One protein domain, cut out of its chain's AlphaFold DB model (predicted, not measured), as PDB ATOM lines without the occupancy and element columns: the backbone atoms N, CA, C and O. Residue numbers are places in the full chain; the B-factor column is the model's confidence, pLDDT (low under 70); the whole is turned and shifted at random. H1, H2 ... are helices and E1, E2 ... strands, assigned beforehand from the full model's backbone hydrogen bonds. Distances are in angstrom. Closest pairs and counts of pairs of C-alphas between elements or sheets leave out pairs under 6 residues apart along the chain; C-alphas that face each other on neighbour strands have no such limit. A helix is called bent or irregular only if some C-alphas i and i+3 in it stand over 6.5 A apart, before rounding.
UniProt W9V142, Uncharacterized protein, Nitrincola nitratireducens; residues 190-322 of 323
ATOM      1  N   LYS A 190     259.074 212.786 231.209       95.50
ATOM      2  CA  LYS A 190     258.416 213.808 230.389       95.50
ATOM      3  C   LYS A 190     257.131 214.305 231.062       95.50
ATOM      4  O   LYS A 190     257.022 215.506 231.286       95.50
ATOM      5  N   LEU A 191     256.237 213.392 231.453       96.12
ATOM      6  CA  LEU A 191     254.979 213.737 232.121       96.12
ATOM      7  C   LEU A 191     255.223 214.527 233.413       96.12
ATOM      8  O   LEU A 191     254.584 215.549 233.641       96.12
ATOM      9  N   ARG A 192     256.183 214.097 234.242       95.56
ATOM     10  CA  ARG A 192     256.528 214.798 235.492       95.56
ATOM     11  C   ARG A 192     256.933 216.253 235.247       95.56
ATOM     12  O   ARG A 192     256.466 217.145 235.955       95.56
ATOM     13  N   ARG A 193     257.747 216.516 234.214       95.44
ATOM     14  CA  ARG A 193     258.123 217.892 233.830       95.44
ATOM     15  C   ARG A 193     256.915 218.702 233.382       95.44
ATOM     16  O   ARG A 193     256.741 219.815 233.860       95.44
ATOM     17  N   GLU A 194     256.073 218.135 232.524       96.62
ATOM     18  CA  GLU A 194     254.870 218.811 232.022       96.62
ATOM     19  C   GLU A 194     253.902 219.168 233.160       96.62
ATOM     20  O   GLU A 194     253.366 220.276 233.192       96.62
ATOM     21  N   VAL A 195     253.740 218.279 234.146       96.88
ATOM     22  CA  VAL A 195     252.944 218.550 235.351       96.88
ATOM     23  C   VAL A 195     253.564 219.681 236.183       96.88
ATOM     24  O   VAL A 195     252.846 220.608 236.566       96.88
ATOM     25  N   ARG A 196     254.884 219.672 236.436       95.88
ATOM     26  CA  ARG A 196     255.567 220.785 237.133       95.88
ATOM     27  C   ARG A 196     255.388 222.112 236.399       95.88
ATOM     28  O   ARG A 196     255.083 223.122 237.032       95.88
ATOM     29  N   ASP A 197     255.549 222.116 235.081       96.12
ATOM     30  CA  ASP A 197     255.436 223.324 234.266       96.12
ATOM     31  C   ASP A 197     254.005 223.873 234.253       96.12
ATOM     32  O   ASP A 197     253.815 225.090 234.326       96.12
ATOM     33  N   ALA A 198     252.988 223.007 234.282       97.19
ATOM     34  CA  ALA A 198     251.604 223.434 234.463       97.19
ATOM     35  C   ALA A 198     251.366 224.073 235.842       97.19
ATOM     36  O   ALA A 198     250.744 225.136 235.921       97.19
ATOM     37  N   TYR A 199     251.914 223.506 236.923       97.25
ATOM     38  CA  TYR A 199     251.861 224.151 238.242       97.25
ATOM     39  C   TYR A 199     252.595 225.497 238.262       97.25
ATOM     40  O   TYR A 199     252.056 226.461 238.805       97.25
ATOM     41  N   ARG A 200     253.775 225.606 237.634       97.00
ATOM     42  CA  ARG A 200     254.510 226.878 237.478       97.00
ATOM     43  C   ARG A 200     253.708 227.918 236.717       97.00
ATOM     44  O   ARG A 200     253.658 229.076 237.128       97.00
ATOM     45  N   TYR A 201     253.047 227.511 235.638       97.44
ATOM     46  CA  TYR A 201     252.185 228.393 234.867       97.44
ATOM     47  C   TYR A 201     251.025 228.929 235.719       97.44
ATOM     48  O   TYR A 201     250.843 230.143 235.808       97.44
ATOM     49  N   ILE A 202     250.295 228.048 236.408       97.31
ATOM     50  CA  ILE A 202     249.186 228.426 237.298       97.31
ATOM     51  C   ILE A 202     249.672 229.330 238.434       97.31
ATOM     52  O   ILE A 202     249.056 230.360 238.708       97.31
ATOM     53  N   HIS A 203     250.784 228.979 239.079       97.62
ATOM     54  CA  HIS A 203     251.380 229.770 240.155       97.62
ATOM     55  C   HIS A 203     251.706 231.190 239.688       97.62
ATOM     56  O   HIS A 203     251.285 232.157 240.322       97.62
ATOM     57  N   LYS A 204     252.323 231.329 238.509       97.81
ATOM     58  CA  LYS A 204     252.625 232.626 237.894       97.81
ATOM     59  C   LYS A 204     251.370 233.440 237.559       97.81
ATOM     60  O   LYS A 204     251.403 234.666 237.665       97.81
ATOM     61  N   LEU A 205     250.264 232.802 237.164       97.94
ATOM     62  CA  LEU A 205     248.985 233.500 236.969       97.94
ATOM     63  C   LEU A 205     248.480 234.107 238.285       97.94
ATOM     64  O   LEU A 205     248.080 235.270 238.305       97.94
ATOM     65  N   ILE A 206     248.546 233.351 239.386       97.31
ATOM     66  CA  ILE A 206     248.137 233.818 240.722       97.31
ATOM     67  C   ILE A 206     249.066 234.937 241.203       97.31
ATOM     68  O   ILE A 206     248.594 235.975 241.671       97.31
ATOM     69  N   GLU A 207     250.380 234.747 241.071       97.00
ATOM     70  CA  GLU A 207     251.384 235.713 241.511       97.00
ATOM     71  C   GLU A 207     251.223 237.071 240.815       97.00
ATOM     72  O   GLU A 207     251.307 238.109 241.472       97.00
ATOM     73  N   ASN A 208     250.938 237.062 239.509       97.25
ATOM     74  CA  ASN A 208     250.727 238.274 238.714       97.25
ATOM     75  C   ASN A 208     249.300 238.838 238.812       97.25
ATOM     76  O   ASN A 208     249.015 239.878 238.220       97.25
ATOM     77  N   GLY A 209     248.385 238.162 239.515       96.38
ATOM     78  CA  GLY A 209     246.973 238.546 239.580       96.38
ATOM     79  C   GLY A 209     246.219 238.405 238.248       96.38
ATOM     80  O   GLY A 209     245.184 239.052 238.063       96.38
ATOM     81  N   ASP A 210     246.703 237.572 237.320       97.44
ATOM     82  CA  ASP A 210     246.071 237.331 236.017       97.44
ATOM     83  C   ASP A 210     244.909 236.331 236.130       97.44
ATOM     84  O   ASP A 210     244.971 235.166 235.720       97.44
ATOM     85  N   PHE A 211     243.790 236.815 236.673       95.88
ATOM     86  CA  PHE A 211     242.561 236.030 236.741       95.88
ATOM     87  C   PHE A 211     241.965 235.736 235.351       95.88
ATOM     88  O   PHE A 211     241.233 234.761 235.193       95.88
ATOM     89  N   GLY A 212     242.277 236.539 234.327       96.56
ATOM     90  CA  GLY A 212     241.839 236.282 232.952       96.56
ATOM     91  C   GLY A 212     242.517 235.044 232.361       96.56
ATOM     92  O   GLY A 212     241.856 234.195 231.760       96.56
ATOM     93  N   GLY A 213     243.823 234.894 232.586       96.50
ATOM     94  CA  GLY A 213     244.572 233.671 232.310       96.50
ATOM     95  C   GLY A 213     244.022 232.471 233.076       96.50
ATOM     96  O   GLY A 213     243.730 231.450 232.455       96.50
ATOM     97  N   MET A 214     243.771 232.624 234.384       95.25
ATOM     98  CA  MET A 214     243.173 231.562 235.207       95.25
ATOM     99  C   MET A 214     241.809 231.124 234.663       95.25
ATOM    100  O   MET A 214     241.542 229.936 234.513       95.25
ATOM    101  N   ARG A 215     240.952 232.085 234.298       95.12
ATOM    102  CA  ARG A 215     239.639 231.803 233.714       95.12
ATOM    103  C   ARG A 215     239.744 230.968 232.447       95.12
ATOM    104  O   ARG A 215     238.980 230.023 232.316       95.12
ATOM    105  N   ARG A 216     240.667 231.290 231.538       95.31
ATOM    106  CA  ARG A 216     240.810 230.556 230.269       95.31
ATOM    107  C   ARG A 216     241.120 229.078 230.484       95.31
ATOM    108  O   ARG A 216     240.509 228.243 229.831       95.31
ATOM    109  N   ILE A 217     242.025 228.753 231.406       95.12
ATOM    110  CA  ILE A 217     242.395 227.353 231.666       95.12
ATOM    111  C   ILE A 217     241.358 226.603 232.510       95.12
ATOM    112  O   ILE A 217     241.257 225.384 232.414       95.12
ATOM    113  N   MET A 218     240.580 227.319 233.327       94.81
ATOM    114  CA  MET A 218     239.586 226.726 234.225       94.81
ATOM    115  C   MET A 218     238.173 226.670 233.646       94.81
ATOM    116  O   MET A 218     237.324 225.986 234.218       94.81
ATOM    117  N   GLU A 219     237.886 227.379 232.550       95.00
ATOM    118  CA  GLU A 219     236.529 227.554 232.020       95.00
ATOM    119  C   GLU A 219     235.756 226.233 231.855       95.00
ATOM    120  O   GLU A 219     234.628 226.161 232.359       95.00
ATOM    121  N   PRO A 220     236.314 225.168 231.240       93.19
ATOM    122  CA  PRO A 220     235.589 223.908 231.085       93.19
ATOM    123  C   PRO A 220     235.219 223.271 232.431       93.19
ATOM    124  O   PRO A 220     234.072 222.863 232.641       93.19
ATOM    125  N   GLY A 221     236.168 223.258 233.375       92.56
ATOM    126  CA  GLY A 221     235.979 222.718 234.719       92.56
ATOM    127  C   GLY A 221     234.972 223.523 235.540       92.56
ATOM    128  O   GLY A 221     234.061 222.950 236.134       92.56
ATOM    129  N   TRP A 222     235.069 224.855 235.527       94.06
ATOM    130  CA  TRP A 222     234.125 225.733 236.225       94.06
ATOM    131  C   TRP A 222     232.723 225.677 235.632       94.06
ATOM    132  O   TRP A 222     231.755 225.691 236.384       94.06
ATOM    133  N   LYS A 223     232.584 225.556 234.308       93.50
ATOM    134  CA  LYS A 223     231.278 225.339 233.680       93.50
ATOM    135  C   LYS A 223     230.667 224.005 234.107       93.50
ATOM    136  O   LYS A 223     229.484 223.967 234.437       93.50
ATOM    137  N   ASN A 224     231.454 222.927 234.115       92.25
ATOM    138  CA  ASN A 224     230.987 221.623 234.582       92.25
ATOM    139  C   ASN A 224     230.544 221.693 236.056       92.25
ATOM    140  O   ASN A 224     229.422 221.302 236.373       92.25
ATOM    141  N   ALA A 225     231.363 222.295 236.924       91.44
ATOM    142  CA  ALA A 225     231.043 222.487 238.335       91.44
ATOM    143  C   ALA A 225     229.795 223.362 238.548       91.44
ATOM    144  O   ALA A 225     228.977 223.035 239.405       91.44
ATOM    145  N   ALA A 226     229.610 224.426 237.753       92.50
ATOM    146  CA  ALA A 226     228.426 225.286 237.818       92.50
ATOM    147  C   ALA A 226     227.135 224.478 237.661       92.50
ATOM    148  O   ALA A 226     226.209 224.625 238.456       92.50
ATOM    149  N   ILE A 227     227.113 223.608 236.648       92.62
ATOM    150  CA  ILE A 227     225.967 222.760 236.329       92.62
ATOM    151  C   ILE A 227     225.788 221.725 237.439       92.62
ATOM    152  O   ILE A 227     224.727 221.665 238.052       92.62
ATOM    153  N   SER A 228     226.837 220.958 237.752       92.25
ATOM    154  CA  SER A 228     226.781 219.861 238.725       92.25
ATOM    155  C   SER A 228     226.353 220.314 240.126       92.25
ATOM    156  O   SER A 228     225.654 219.588 240.832       92.25
ATOM    157  N   LEU A 229     226.748 221.523 240.531       91.69
ATOM    158  CA  LEU A 229     226.433 222.112 241.836       91.69
ATOM    159  C   LEU A 229     225.168 222.984 241.830       91.69
ATOM    160  O   LEU A 229     224.891 223.640 242.833       91.69
ATOM    161  N   ASN A 230     224.409 223.023 240.727       89.44
ATOM    162  CA  ASN A 230     223.237 223.892 240.560       89.44
ATOM    163  C   ASN A 230     223.515 225.385 240.825       89.44
ATOM    164  O   ASN A 230     222.663 226.115 241.331       89.44
ATOM    165  N   MET A 231     224.712 225.852 240.473       90.88
ATOM    166  CA  MET A 231     225.117 227.259 240.576       90.88
ATOM    167  C   MET A 231     224.826 228.050 239.293       90.88
ATOM    168  O   MET A 231     224.843 229.278 239.319       90.88
ATOM    169  N   GLY A 232     224.553 227.369 238.177       89.75
ATOM    170  CA  GLY A 232     224.220 227.970 236.885       89.75
ATOM    171  C   GLY A 232     224.695 227.111 235.716       89.75
ATOM    172  O   GLY A 232     224.892 225.912 235.868       89.75
ATOM    173  N   ASN A 233     224.879 227.716 234.541       90.25
ATOM    174  CA  ASN A 233     225.173 226.986 233.295       90.25
ATOM    175  C   ASN A 233     226.476 227.428 232.613       90.25
ATOM    176  O   ASN A 233     226.770 227.025 231.483       90.25
ATOM    177  N   SER A 234     227.249 228.282 233.280       92.50
ATOM    178  CA  SER A 234     228.473 228.877 232.757       92.50
ATOM    179  C   SER A 234     229.568 228.933 233.818       92.50
ATOM    180  O   SER A 234     229.292 228.923 235.017       92.50
ATOM    181  N   ALA A 235     230.823 229.049 233.378       93.12
ATOM    182  CA  ALA A 235     231.939 229.304 234.285       93.12
ATOM    183  C   ALA A 235     231.737 230.601 235.090       93.12
ATOM    184  O   ALA A 235     232.091 230.647 236.263       93.12
ATOM    185  N   ASP A 236     231.107 231.623 234.505       94.56
ATOM    186  CA  ASP A 236     230.808 232.886 235.194       94.56
ATOM    187  C   ASP A 236     229.812 232.724 236.341       94.56
ATOM    188  O   ASP A 236     229.937 233.392 237.370       94.56
ATOM    189  N   ASP A 237     228.855 231.808 236.202       93.75
ATOM    190  CA  ASP A 237     227.931 231.481 237.284       93.75
ATOM    191  C   ASP A 237     228.646 230.814 238.461       93.75
ATOM    192  O   ASP A 237     228.371 231.153 239.615       93.75
ATOM    193  N   PHE A 238     229.607 229.928 238.178       93.50
ATOM    194  CA  PHE A 238     230.455 229.328 239.205       93.50
ATOM    195  C   PHE A 238     231.360 230.371 239.864       93.50
ATOM    196  O   PHE A 238     231.339 230.496 241.084       93.50
ATOM    197  N   ILE A 239     232.096 231.170 239.080       92.75
ATOM    198  CA  ILE A 239     233.020 232.196 239.597       92.75
ATOM    199  C   ILE A 239     232.298 233.150 240.552       92.75
ATOM    200  O   ILE A 239     232.834 233.485 241.610       92.75
ATOM    201  N   ARG A 240     231.084 233.580 240.181       92.50
ATOM    202  CA  ARG A 240     230.252 234.475 240.990       92.50
ATOM    203  C   ARG A 240     229.728 233.793 242.253       92.50
ATOM    204  O   ARG A 240     229.753 234.404 243.310       92.50
ATOM    205  N   SER A 241     229.250 232.554 242.148       89.50
ATOM    206  CA  SER A 241     228.634 231.835 243.277       89.50
ATOM    207  C   SER A 241     229.657 231.322 244.292       89.50
ATOM    208  O   SER A 241     229.378 231.296 245.487       89.50
ATOM    209  N   ALA A 242     230.839 230.924 243.822       86.06
ATOM    210  CA  ALA A 242     231.910 230.360 244.638       86.06
ATOM    211  C   ALA A 242     232.974 231.396 245.050       86.06
ATOM    212  O   ALA A 242     233.975 231.023 245.659       86.06
ATOM    213  N   ASN A 243     232.801 232.676 244.688       85.25
ATOM    214  CA  ASN A 243     233.781 233.745 244.905       85.25
ATOM    215  C   ASN A 243     235.206 233.377 244.443       85.25
ATOM    216  O   ASN A 243     236.201 233.766 245.057       85.25
ATOM    217  N   SER A 244     235.336 232.638 243.335       84.88
ATOM    218  CA  SER A 244     236.610 232.023 242.928       84.88
ATOM    219  C   SER A 244     237.736 233.035 242.713       84.88
ATOM    220  O   SER A 244     238.903 232.707 242.892       84.88
ATOM    221  N   ARG A 245     237.408 234.290 242.378       87.38
ATOM    222  CA  ARG A 245     238.404 235.359 242.230       87.38
ATOM    223  C   ARG A 245     239.193 235.614 243.515       87.38
ATOM    224  O   ARG A 245     240.383 235.875 243.426       87.38
ATOM    225  N   GLN A 246     238.559 235.509 244.682       87.12
ATOM    226  CA  GLN A 246     239.217 235.701 245.979       87.12
ATOM    227  C   GLN A 246     240.078 234.496 246.386       87.12
ATOM    228  O   GLN A 246     240.959 234.638 247.226       87.12
ATOM    229  N   ALA A 247     239.851 233.323 245.789       86.38
ATOM    230  CA  ALA A 247     240.612 232.110 246.086       86.38
ATOM    231  C   ALA A 247     241.964 232.043 245.348       86.38
ATOM    232  O   ALA A 247     242.853 231.311 245.773       86.38
ATOM    233  N   PHE A 248     242.137 232.806 244.262       91.69
ATOM    234  CA  PHE A 248     243.327 232.767 243.401       91.69
ATOM    235  C   PHE A 248     244.032 234.123 243.342       91.69
ATOM    236  O   PHE A 248     244.213 234.709 242.276       91.69
ATOM    237  N   VAL A 249     244.434 234.618 244.511       94.56
ATOM    238  CA  VAL A 249     245.220 235.849 244.671       94.56
ATOM    239  C   VAL A 249     246.488 235.585 245.475       94.56
ATOM    240  O   VAL A 249     246.561 234.638 246.260       94.56
ATOM    241  N   LYS A 250     247.492 236.451 245.309       95.38
ATOM    242  CA  LYS A 250     248.771 236.350 246.026       95.38
ATOM    243  C   LYS A 250     248.618 236.430 247.550       95.38
ATOM    244  O   LYS A 250     249.353 235.760 248.266       95.38
ATOM    245  N   VAL A 251     247.678 237.235 248.044       94.69
ATOM    246  CA  VAL A 251     247.377 237.376 249.475       94.69
ATOM    247  C   VAL A 251     245.875 237.221 249.665       94.69
ATOM    248  O   VAL A 251     245.106 238.013 249.121       94.69
ATOM    249  N   LEU A 252     245.469 236.189 250.400       91.69
ATOM    250  CA  LEU A 252     244.067 235.922 250.721       91.69
ATOM    251  C   LEU A 252     243.550 236.939 251.749       91.69
ATOM    252  O   LEU A 252     244.326 237.520 252.510       91.69
ATOM    253  N   GLU A 253     242.228 237.118 251.816       89.31
ATOM    254  CA  GLU A 253     241.583 238.082 252.728       89.31
ATOM    255  C   GLU A 253     241.923 237.846 254.206       89.31
ATOM    256  O   GLU A 253     241.949 238.779 255.004       89.31
ATOM    257  N   ASP A 254     242.238 236.606 254.575       88.38
ATOM    258  CA  ASP A 254     242.600 236.227 255.937       88.38
ATOM    259  C   ASP A 254     244.116 236.307 256.216       88.38
ATOM    260  O   ASP A 254     244.601 235.756 257.207       88.38
ATOM    261  N   GLY A 255     244.878 236.966 255.337       90.31
ATOM    262  CA  GLY A 255     246.301 237.262 255.512       90.31
ATOM    263  C   GLY A 255     247.261 236.126 255.158       90.31
ATOM    264  O   GLY A 255     248.468 236.277 255.348       90.31
ATOM    265  N   ARG A 256     246.769 234.988 254.649       93.88
ATOM    266  CA  ARG A 256     247.643 233.940 254.099       93.88
ATOM    267  C   ARG A 256     248.251 234.398 252.771       93.88
ATOM    268  O   ARG A 256     247.559 234.961 251.923       93.88
ATOM    269  N   ILE A 257     249.533 234.117 252.577       95.00
ATOM    270  CA  ILE A 257     250.336 234.553 251.433       95.00
ATOM    271  C   ILE A 257     250.730 233.327 250.612       95.00
ATOM    272  O   ILE A 257     251.145 232.315 251.181       95.00
ATOM    273  N   LEU A 258     250.610 233.437 249.288       95.81
ATOM    274  CA  LEU A 258     251.083 232.444 248.329       95.81
ATOM    275  C   LEU A 258     252.582 232.203 248.537       95.81
ATOM    276  O   LEU A 258     253.380 233.138 248.449       95.81
ATOM    277  N   GLN A 259     252.958 230.954 248.785       94.44
ATOM    278  CA  GLN A 259     254.354 230.553 248.916       94.44
ATOM    279  C   GLN A 259     254.947 230.186 247.551       94.44
ATOM    280  O   GLN A 259     254.202 229.865 246.617       94.44
ATOM    281  N   PRO A 260     256.283 230.191 247.412       93.62
ATOM    282  CA  PRO A 260     256.944 229.519 246.302       93.62
ATOM    283  C   PRO A 260     256.512 228.047 246.199       93.62
ATOM    284  O   PRO A 260     256.114 227.432 247.191       93.62
ATOM    285  N   LEU A 261     256.584 227.489 244.991       92.69
ATOM    286  CA  LEU A 261     256.210 226.098 244.741       92.69
ATOM    287  C   LEU A 261     257.071 225.143 245.566       92.69
ATOM    288  O   LEU A 261     258.296 225.248 245.561       92.69
ATOM    289  N   HIS A 262     256.424 224.181 246.221       82.12
ATOM    290  CA  HIS A 262     257.074 223.267 247.162       82.12
ATOM    291  C   HIS A 262     258.312 222.555 246.579       82.12
ATOM    292  O   HIS A 262     259.375 222.539 247.195       82.12
ATOM    293  N   PHE A 263     258.207 222.031 245.355       85.62
ATOM    294  CA  PHE A 263     259.313 221.330 244.691       85.62
ATOM    295  C   PHE A 263     260.451 222.256 244.229       85.62
ATOM    296  O   PHE A 263     261.578 221.793 244.075       85.62
ATOM    297  N   ASP A 264     260.181 223.550 244.015       85.81
ATOM    298  CA  ASP A 264     261.215 224.537 243.678       85.81
ATOM    299  C   ASP A 264     261.937 225.020 244.953       85.81
ATOM    300  O   ASP A 264     263.118 225.341 244.901       85.81
ATOM    301  N   GLN A 265     261.263 225.019 246.113       76.75
ATOM    302  CA  GLN A 265     261.874 225.354 247.411       76.75
ATOM    303  C   GLN A 265     262.880 224.304 247.884       76.75
ATOM    304  O   GLN A 265     263.903 224.647 248.468       76.75
ATOM    305  N   LEU A 266     262.556 223.029 247.672       78.50
ATOM    306  CA  LEU A 266     263.361 221.897 248.131       78.50
ATOM    307  C   LEU A 266     264.366 221.409 247.080       78.50
ATOM    308  O   LEU A 266     265.026 220.399 247.313       78.50
ATOM    309  N   GLU A 267     264.433 222.072 245.919       81.50
ATOM    310  CA  GLU A 267     265.214 221.638 244.751       81.50
ATOM    311  C   GLU A 267     265.005 220.145 244.438       81.50
ATOM    312  O   GLU A 267     265.935 219.412 244.097       81.50
ATOM    313  N   THR A 268     263.765 219.667 244.591       81.00
ATOM    314  CA  THR A 268     263.462 218.236 244.559       81.00
ATOM    315  C   THR A 268     263.798 217.663 243.179       81.00
ATOM    316  O   THR A 268     263.247 218.145 242.176       81.00
ATOM    317  N   PRO A 269     264.642 216.617 243.088       87.62
ATOM    318  CA  PRO A 269     264.864 215.891 241.844       87.62
ATOM    319  C   PRO A 269     263.545 215.404 241.247       87.62
ATOM    320  O   PRO A 269     262.632 214.999 241.966       87.62
ATOM    321  N   LEU A 270     263.436 215.440 239.923       87.94
ATOM    322  CA  LEU A 270     262.216 215.064 239.208       87.94
ATOM    323  C   LEU A 270     261.816 213.602 239.481       87.94
ATOM    324  O   LEU A 270     260.643 213.244 239.508       87.94
ATOM    325  N   GLU A 271     262.801 212.742 239.708       86.00
ATOM    326  CA  GLU A 271     262.650 211.317 239.993       86.00
ATOM    327  C   GLU A 271     261.962 211.062 241.341       86.00
ATOM    328  O   GLU A 271     261.370 209.997 241.533       86.00
ATOM    329  N   LEU A 272     261.976 212.047 242.243       85.50
ATOM    330  CA  LEU A 272     261.308 211.980 243.542       85.50
ATOM    331  C   LEU A 272     259.884 212.555 243.521       85.50
ATOM    332  O   LEU A 272     259.192 212.474 244.533       85.50
ATOM    333  N   ASP A 273     259.421 213.100 242.390       87.88
ATOM    334  CA  ASP A 273     258.031 213.542 242.265       87.88
ATOM    335  C   ASP A 273     257.063 212.380 242.457       87.88
ATOM    336  O   ASP A 273     257.142 211.352 241.776       87.88
ATOM    337  N   HIS A 274     256.093 212.581 243.342       86.81
ATOM    338  CA  HIS A 274     255.035 211.616 243.561       86.81
ATOM    339  C   HIS A 274     253.786 211.983 242.751       86.81
ATOM    340  O   HIS A 274     252.983 212.826 243.160       86.81
ATOM    341  N   LEU A 275     253.613 211.343 241.592       89.50
ATOM    342  CA  LEU A 275     252.405 211.488 240.782       89.50
ATOM    343  C   LEU A 275     251.283 210.586 241.304       89.50
ATOM    344  O   LEU A 275     251.440 209.371 241.422       89.50
ATOM    345  N   GLN A 276     250.116 211.178 241.555       88.94
ATOM    346  CA  GLN A 276     248.890 210.431 241.815       88.94
ATOM    347  C   GLN A 276     248.050 210.351 240.542       88.94
ATOM    348  O   GLN A 276     247.487 211.356 240.108       88.94
ATOM    349  N   PHE A 277     247.907 209.138 240.011       90.88
ATOM    350  CA  PHE A 277     246.997 208.825 238.913       90.88
ATOM    351  C   PHE A 277     245.593 208.504 239.434       90.88
ATOM    352  O   PHE A 277     245.417 207.890 240.487       90.88
ATOM    353  N   MET A 278     244.588 208.939 238.686       91.38
ATOM    354  CA  MET A 278     243.162 208.850 238.997       91.38
ATOM    355  C   MET A 278     242.380 208.570 237.711       91.38
ATOM    356  O   MET A 278     242.934 208.665 236.614       91.38
ATOM    357  N   ALA A 279     241.095 208.230 237.846       91.81
ATOM    358  CA  ALA A 279     240.197 207.936 236.725       91.81
ATOM    359  C   ALA A 279     240.829 206.972 235.701       91.81
ATOM    360  O   ALA A 279     240.984 207.304 234.526       91.81
ATOM    361  N   ASP A 280     241.265 205.805 236.187       89.94
ATOM    362  CA  ASP A 280     241.931 204.765 235.391       89.94
ATOM    363  C   ASP A 280     243.160 205.273 234.614       89.94
ATOM    364  O   ASP A 280     243.421 204.875 233.480       89.94
ATOM    365  N   GLY A 281     243.916 206.186 235.231       92.81
ATOM    366  CA  GLY A 281     245.148 206.740 234.675       92.81
ATOM    367  C   GLY A 281     244.948 207.918 233.726       92.81
ATOM    368  O   GLY A 281     245.928 208.399 233.172       92.81
ATOM    369  N   ARG A 282     243.721 208.410 233.523       96.19
ATOM    370  CA  ARG A 282     243.450 209.528 232.598       96.19
ATOM    371  C   ARG A 282     243.702 210.905 233.187       96.19
ATOM    372  O   ARG A 282     243.846 211.876 232.445       96.19
ATOM    373  N   VAL A 283     243.730 211.005 234.512       96.00
ATOM    374  CA  VAL A 283     244.002 212.269 235.192       96.00
ATOM    375  C   VAL A 283     245.082 212.091 236.253       96.00
ATOM    376  O   VAL A 283     245.216 211.024 236.854       96.00
ATOM    377  N   VAL A 284     245.869 213.138 236.474       95.31
ATOM    378  CA  VAL A 284     247.068 213.105 237.312       95.31
ATOM    379  C   VAL A 284     247.224 214.392 238.115       95.31
ATOM    380  O   VAL A 284     246.799 215.466 237.692       95.31
ATOM    381  N   ARG A 285     247.863 214.300 239.279       93.31
ATOM    382  CA  ARG A 285     248.368 215.459 240.028       93.31
ATOM    383  C   ARG A 285     249.695 215.142 240.703       93.31
ATOM    384  O   ARG A 285     250.042 213.970 240.844       93.31
ATOM    385  N   LEU A 286     250.390 216.180 241.156       91.25
ATOM    386  CA  LEU A 286     251.592 216.046 241.978       91.25
ATOM    387  C   LEU A 286     251.223 216.095 243.467       91.25
ATOM    388  O   LEU A 286     250.340 216.860 243.857       91.25
ATOM    389  N   LEU A 287     251.891 215.278 244.282       87.00
ATOM    390  CA  LEU A 287     251.777 215.287 245.738       87.00
ATOM    391  C   LEU A 287     253.149 215.528 246.402       87.00
ATOM    392  O   LEU A 287     254.146 215.000 245.906       87.00
ATOM    393  N   PRO A 288     253.200 216.253 247.538       85.38
ATOM    394  CA  PRO A 288     252.108 217.058 248.102       85.38
ATOM    395  C   PRO A 288     251.660 218.171 247.135       85.38
ATOM    396  O   PRO A 288     252.379 218.510 246.197       85.38
ATOM    397  N   ASP A 289     250.444 218.696 247.325       89.38
ATOM    398  CA  ASP A 289     249.856 219.689 246.417       89.38
ATOM    399  C   ASP A 289     250.764 220.952 246.346       89.38
ATOM    400  O   ASP A 289     250.951 221.620 247.365       89.38
ATOM    401  N   PRO A 290     251.346 221.314 245.182       91.94
ATOM    402  CA  PRO A 290     252.460 222.274 245.134       91.94
ATOM    403  C   PRO A 290     252.120 223.742 245.408       91.94
ATOM    404  O   PRO A 290     253.004 224.516 245.779       91.94
ATOM    405  N   ILE A 291     250.876 224.153 245.149       94.56
ATOM    406  CA  ILE A 291     250.437 225.548 245.282       94.56
ATOM    407  C   ILE A 291     249.829 225.733 246.664       94.56
ATOM    408  O   ILE A 291     248.768 225.174 246.954       94.56
ATOM    409  N   GLN A 292     250.484 226.553 247.483       93.88
ATOM    410  CA  GLN A 292     250.168 226.682 248.899       93.88
ATOM    411  C   GLN A 292     250.127 228.138 249.383       93.88
ATOM    412  O   GLN A 292     250.856 228.998 248.888       93.88
ATOM    413  N   TRP A 293     249.287 228.397 250.385       93.88
ATOM    414  CA  TRP A 293     249.180 229.668 251.096       93.88
ATOM    415  C   TRP A 293     249.350 229.458 252.597       93.88
ATOM    416  O   TRP A 293     248.721 228.578 253.191       93.88
ATOM    417  N   GLU A 294     250.133 230.333 253.219       93.38
ATOM    418  CA  GLU A 294     250.472 230.271 254.643       93.38
ATOM    419  C   GLU A 294     250.440 231.664 255.263       93.38
ATOM    420  O   GLU A 294     250.780 232.653 254.610       93.38
ATOM    421  N   ARG A 295     250.035 231.769 256.534       90.44
ATOM    422  CA  ARG A 295     250.258 233.015 257.281       90.44
ATOM    423  C   ARG A 295     251.719 233.066 257.732       90.44
ATOM    424  O   ARG A 295     252.260 232.022 258.094       90.44
ATOM    425  N   PRO A 296     252.337 234.256 257.807       80.25
ATOM    426  CA  PRO A 296     253.658 234.396 258.410       80.25
ATOM    427  C   PRO A 296     253.701 233.769 259.815       80.25
ATOM    428  O   PRO A 296     252.908 234.135 260.681       80.25
ATOM    429  N   GLY A 297     254.605 232.808 260.026       75.81
ATOM    430  CA  GLY A 297     254.788 232.121 261.310       75.81
ATOM    431  C   GLY A 297     253.719 231.081 261.674       75.81
ATOM    432  O   GLY A 297     253.701 230.619 262.814       75.81
ATOM    433  N   ALA A 298     252.818 230.714 260.758       78.50
ATOM    434  CA  ALA A 298     251.812 229.687 261.021       78.50
ATOM    435  C   ALA A 298     252.330 228.264 260.779       78.50
ATOM    436  O   ALA A 298     253.205 228.025 259.959       78.50
ATOM    437  N   THR A 299     251.711 227.309 261.474       72.12
ATOM    438  CA  THR A 299     251.916 225.859 261.302       72.12
ATOM    439  C   THR A 299     250.894 225.214 260.363       72.12
ATOM    440  O   THR A 299     250.895 223.999 260.194       72.12
ATOM    441  N   HIS A 300     249.965 226.007 259.819       71.31
ATOM    442  CA  HIS A 300     248.851 225.523 259.011       71.31
ATOM    443  C   HIS A 300     248.913 226.113 257.608       71.31
ATOM    444  O   HIS A 300     248.861 227.333 257.426       71.31
ATOM    445  N   THR A 301     248.930 225.209 256.638       84.06
ATOM    446  CA  THR A 301     249.053 225.506 255.215       84.06
ATOM    447  C   THR A 301     247.760 225.153 254.500       84.06
ATOM    448  O   THR A 301     247.098 224.164 254.811       84.06
ATOM    449  N   THR A 302     247.358 225.994 253.554       87.62
ATOM    450  CA  THR A 302     246.222 225.724 252.666       87.62
ATOM    451  C   THR A 302     246.733 225.480 251.265       87.62
ATOM    452  O   THR A 302     247.608 226.202 250.809       87.62
ATOM    453  N   PHE A 303     246.165 224.498 250.576       89.19
ATOM    454  CA  PHE A 303     246.647 224.048 249.277       89.19
ATOM    455  C   PHE A 303     245.555 224.164 248.218       89.19
ATOM    456  O   PHE A 303     244.374 223.993 248.527       89.19
ATOM    457  N   SER A 304     245.952 224.393 246.967       90.19
ATOM    458  CA  SER A 304     245.075 224.172 245.816       90.19
ATOM    459  C   SER A 304     245.396 222.836 245.162       90.19
ATOM    460  O   SER A 304     246.537 222.581 244.776       90.19
ATOM    461  N   ARG A 305     244.374 221.998 244.993       90.56
ATOM    462  CA  ARG A 305     244.522 220.608 244.546       90.56
ATOM    463  C   ARG A 305     244.140 220.454 243.085       90.56
ATOM    464  O   ARG A 305     243.137 219.825 242.746       90.56
ATOM    465  N   PHE A 306     244.903 221.111 242.219       94.12
ATOM    466  CA  PHE A 306     244.704 220.994 240.779       94.12
ATOM    467  C   PHE A 306     244.959 219.560 240.317       94.12
ATOM    468  O   PHE A 306     245.920 218.921 240.744       94.12
ATOM    469  N   VAL A 307     244.095 219.092 239.425       94.94
ATOM    470  CA  VAL A 307     244.209 217.812 238.731       94.94
ATOM    471  C   VAL A 307     244.243 218.093 237.241       94.94
ATOM    472  O   VAL A 307     243.480 218.926 236.749       94.94
ATOM    473  N   PHE A 308     245.105 217.386 236.522       97.31
ATOM    474  CA  PHE A 308     245.343 217.573 235.101       97.31
ATOM    475  C   PHE A 308     244.975 216.338 234.298       97.31
ATOM    476  O   PHE A 308     244.981 215.226 234.817       97.31
ATOM    477  N   TYR A 309     244.708 216.538 233.018       97.38
ATOM    478  CA  TYR A 309     244.628 215.486 232.015       97.38
ATOM    479  C   TYR A 309     245.423 215.916 230.788       97.38
ATOM    480  O   TYR A 309     245.694 217.104 230.611       97.38
ATOM    481  N   MET A 310     245.795 214.960 229.947       97.25
ATOM    482  CA  MET A 310     246.415 215.242 228.657       97.25
ATOM    483  C   MET A 310     245.433 214.880 227.556       97.25
ATOM    484  O   MET A 310     244.841 213.802 227.610       97.25
ATOM    485  N   ASN A 311     245.239 215.775 226.591       95.00
ATOM    486  CA  ASN A 311     244.423 215.464 225.421       95.00
ATOM    487  C   ASN A 311     245.208 214.652 224.376       95.00
ATOM    488  O   ASN A 311     246.415 214.440 224.504       95.00
ATOM    489  N   GLU A 312     244.525 214.229 223.314       92.31
ATOM    490  CA  GLU A 312     245.124 213.480 222.198       92.31
ATOM    491  C   GLU A 312     246.248 214.248 221.469       92.31
ATOM    492  O   GLU A 312     247.119 213.635 220.856       92.31
ATOM    493  N   GLU A 313     246.272 215.581 221.570       93.38
ATOM    494  CA  GLU A 313     247.313 216.446 220.995       93.38
ATOM    495  C   GLU A 313     248.566 216.558 221.885       93.38
ATOM    496  O   GLU A 313     249.548 217.197 221.504       93.38
ATOM    497  N   GLY A 314     248.558 215.943 223.072       91.69
ATOM    498  CA  GLY A 314     249.664 216.011 224.028       91.69
ATOM    499  C   GLY A 314     249.701 217.304 224.847       91.69
ATOM    500  O   GLY A 314     250.736 217.638 225.421       91.69
ATOM    501  N   VAL A 315     248.595 218.051 224.901       93.44
ATOM    502  CA  VAL A 315     248.471 219.277 225.696       93.44
ATOM    503  C   VAL A 315     247.919 218.937 227.075       93.44
ATOM    504  O   VAL A 315     246.842 218.350 227.205       93.44
ATOM    505  N   LEU A 316     248.649 219.336 228.121       94.88
ATOM    506  CA  LEU A 316     248.206 219.181 229.502       94.88
ATOM    507  C   LEU A 316     247.209 220.290 229.873       94.88
ATOM    508  O   LEU A 316     247.503 221.480 229.756       94.88
ATOM    509  N   MET A 317     246.032 219.895 230.345       95.38
ATOM    510  CA  MET A 317     244.915 220.777 230.675       95.38
ATOM    511  C   MET A 317     244.393 220.513 232.085       95.38
ATOM    512  O   MET A 317     244.587 219.434 232.644       95.38
ATOM    513  N   VAL A 318     243.701 221.491 232.677       95.94
ATOM    514  CA  VAL A 318     243.114 221.323 234.012       95.94
ATOM    515  C   VAL A 318     241.823 220.509 233.922       95.94
ATOM    516  O   VAL A 318     240.853 220.921 233.291       95.94
ATOM    517  N   ALA A 319     241.792 219.363 234.597       93.94
ATOM    518  CA  ALA A 319     240.616 218.511 234.723       93.94
ATOM    519  C   ALA A 319     239.658 219.040 235.800       93.94
ATOM    520  O   ALA A 319     238.457 219.176 235.560       93.94
ATOM    521  N   ALA A 320     240.180 219.332 236.993       90.38
ATOM    522  CA  ALA A 320     239.391 219.734 238.155       90.38
ATOM    523  C   ALA A 320     240.269 220.375 239.244       90.38
ATOM    524  O   ALA A 320     241.498 220.347 239.174       90.38
ATOM    525  N   ILE A 321     239.617 220.903 240.280       86.06
ATOM    526  CA  ILE A 321     240.225 221.167 241.588       86.06
ATOM    527  C   ILE A 321     239.484 220.287 242.590       86.06
ATOM    528  O   ILE A 321     238.259 220.381 242.679       86.06
ATOM    529  N   VAL A 322     240.205 219.421 243.301       82.25
ATOM    530  CA  VAL A 322     239.610 218.484 244.269       82.25
ATOM    531  C   VAL A 322     239.638 219.039 245.698       82.25
ATOM    532  O   VAL A 322     240.430 219.930 246.023       82.25
TER     533      VAL A 322
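This is residues 190 to 322 of the 323 residues of an uncharacterized protein of Nitrincola nitratireducens (UniProt W9V142). A strongly twisted sheet of four strands, E1 E2 E5 E6, has the long helix H1 running slantwise over one face, while a helical lobe of H2 and H3, with little H4 near them, reaches out past E6. A hairpin, E3 and E4, extends the strands beyond the sheet, E4 running on into E5. The printed part has 133 residues, with five named helices followed along the chain by six named strands in two antiparallel sheets, ordered E1 E2 E5 E6 and E3 E4; the class is mixed, helices and strands. It is compact, with a radius of gyration of the C-alphas of 15.1 A, and only just flat, spanning 42 by 41 by 23 A.

In the larger sheet, E1, residues 274 to 278, and E2, residues 283 to 287, form a hairpin; N 278 and O 283 are 2.8 A apart, within hydrogen-bond range. E2 is the antiparallel neighbour of E5, residues 306 to 310, with N 284 and O 308 at 2.8 A. E5 forms a hairpin with the edge strand E6, residues 316 to 321, with N 317 and O 309 at 2.8 A. H1, residues 190 to 207, is on this sheet at a height of 9.5 A, two layers with the helix on one face; it lies over E5 and only just over E2, with 3 of its C-alphas on E2. On the local plane it runs slantwise to the strands, at 45 degrees to E5. H2, residues 211 to 228, only grazes the sheet with residues 217 to 225; the closest C-alphas of H2 and E6, Gly 221 and Ala 320, are 5.7 A apart. H1 touches H2 with residues 202 to 206 alone, about perpendicular at 76 degrees, closest at the C-alphas of Leu 205 and Met 214, 6.4 A. H2, with residues 219 to 226 alone, touches H3, residues 235 to 241, about perpendicular at 80 degrees; their closest C-alphas, Lys 223 and Ala 235, are 4.1 A apart. H4, residues 244 to 247, is close to H3 but not clearly touching, with the C-alphas of Ile 239 and Arg 245 closest at 6.8 A. In the hairpin of E3, residues 291 to 294, and E4, residues 301 to 304, N 293 and O 302 are 2.8 A apart; residues 257 to 258 pair antiparallel with 293 to 294 of E3. The closest C-alphas of E3 and H5, residues 262 to 265, are Ile 291 and His 262, 7.3 A apart. Every O i to N i+4 pair is within range in H1 and H3, and 12 of 14 in H2; H4 and H5 are too short for such a pair.

H1 is 25.6 A long and begins at C-alpha 190, (258.416, 213.808, 230.389). H2, 22.7 A, is irregular, C-alphas 217 and 220 being 7.7 A apart, with a kink of 71 degrees near residue 218. H3 is 9.9 A long, H4 5.1 A and H5 5.2 A. E1 is 13.0 A long, E2 13.4 A, E3 10.5 A, E4 10.3 A and E5 13.5 A. E6, 14.6 A, ends at C-alpha 321, (240.225, 221.167, 241.588).

The two C-alphas farthest apart, those of Gly 297 and Glu 312, are 44.4 A apart. The printed part has no cut, and the link from H4 to H5, residues 248 to 261, is long. The mean pLDDT of the printed part is 91.5, and no printed residue is under 70.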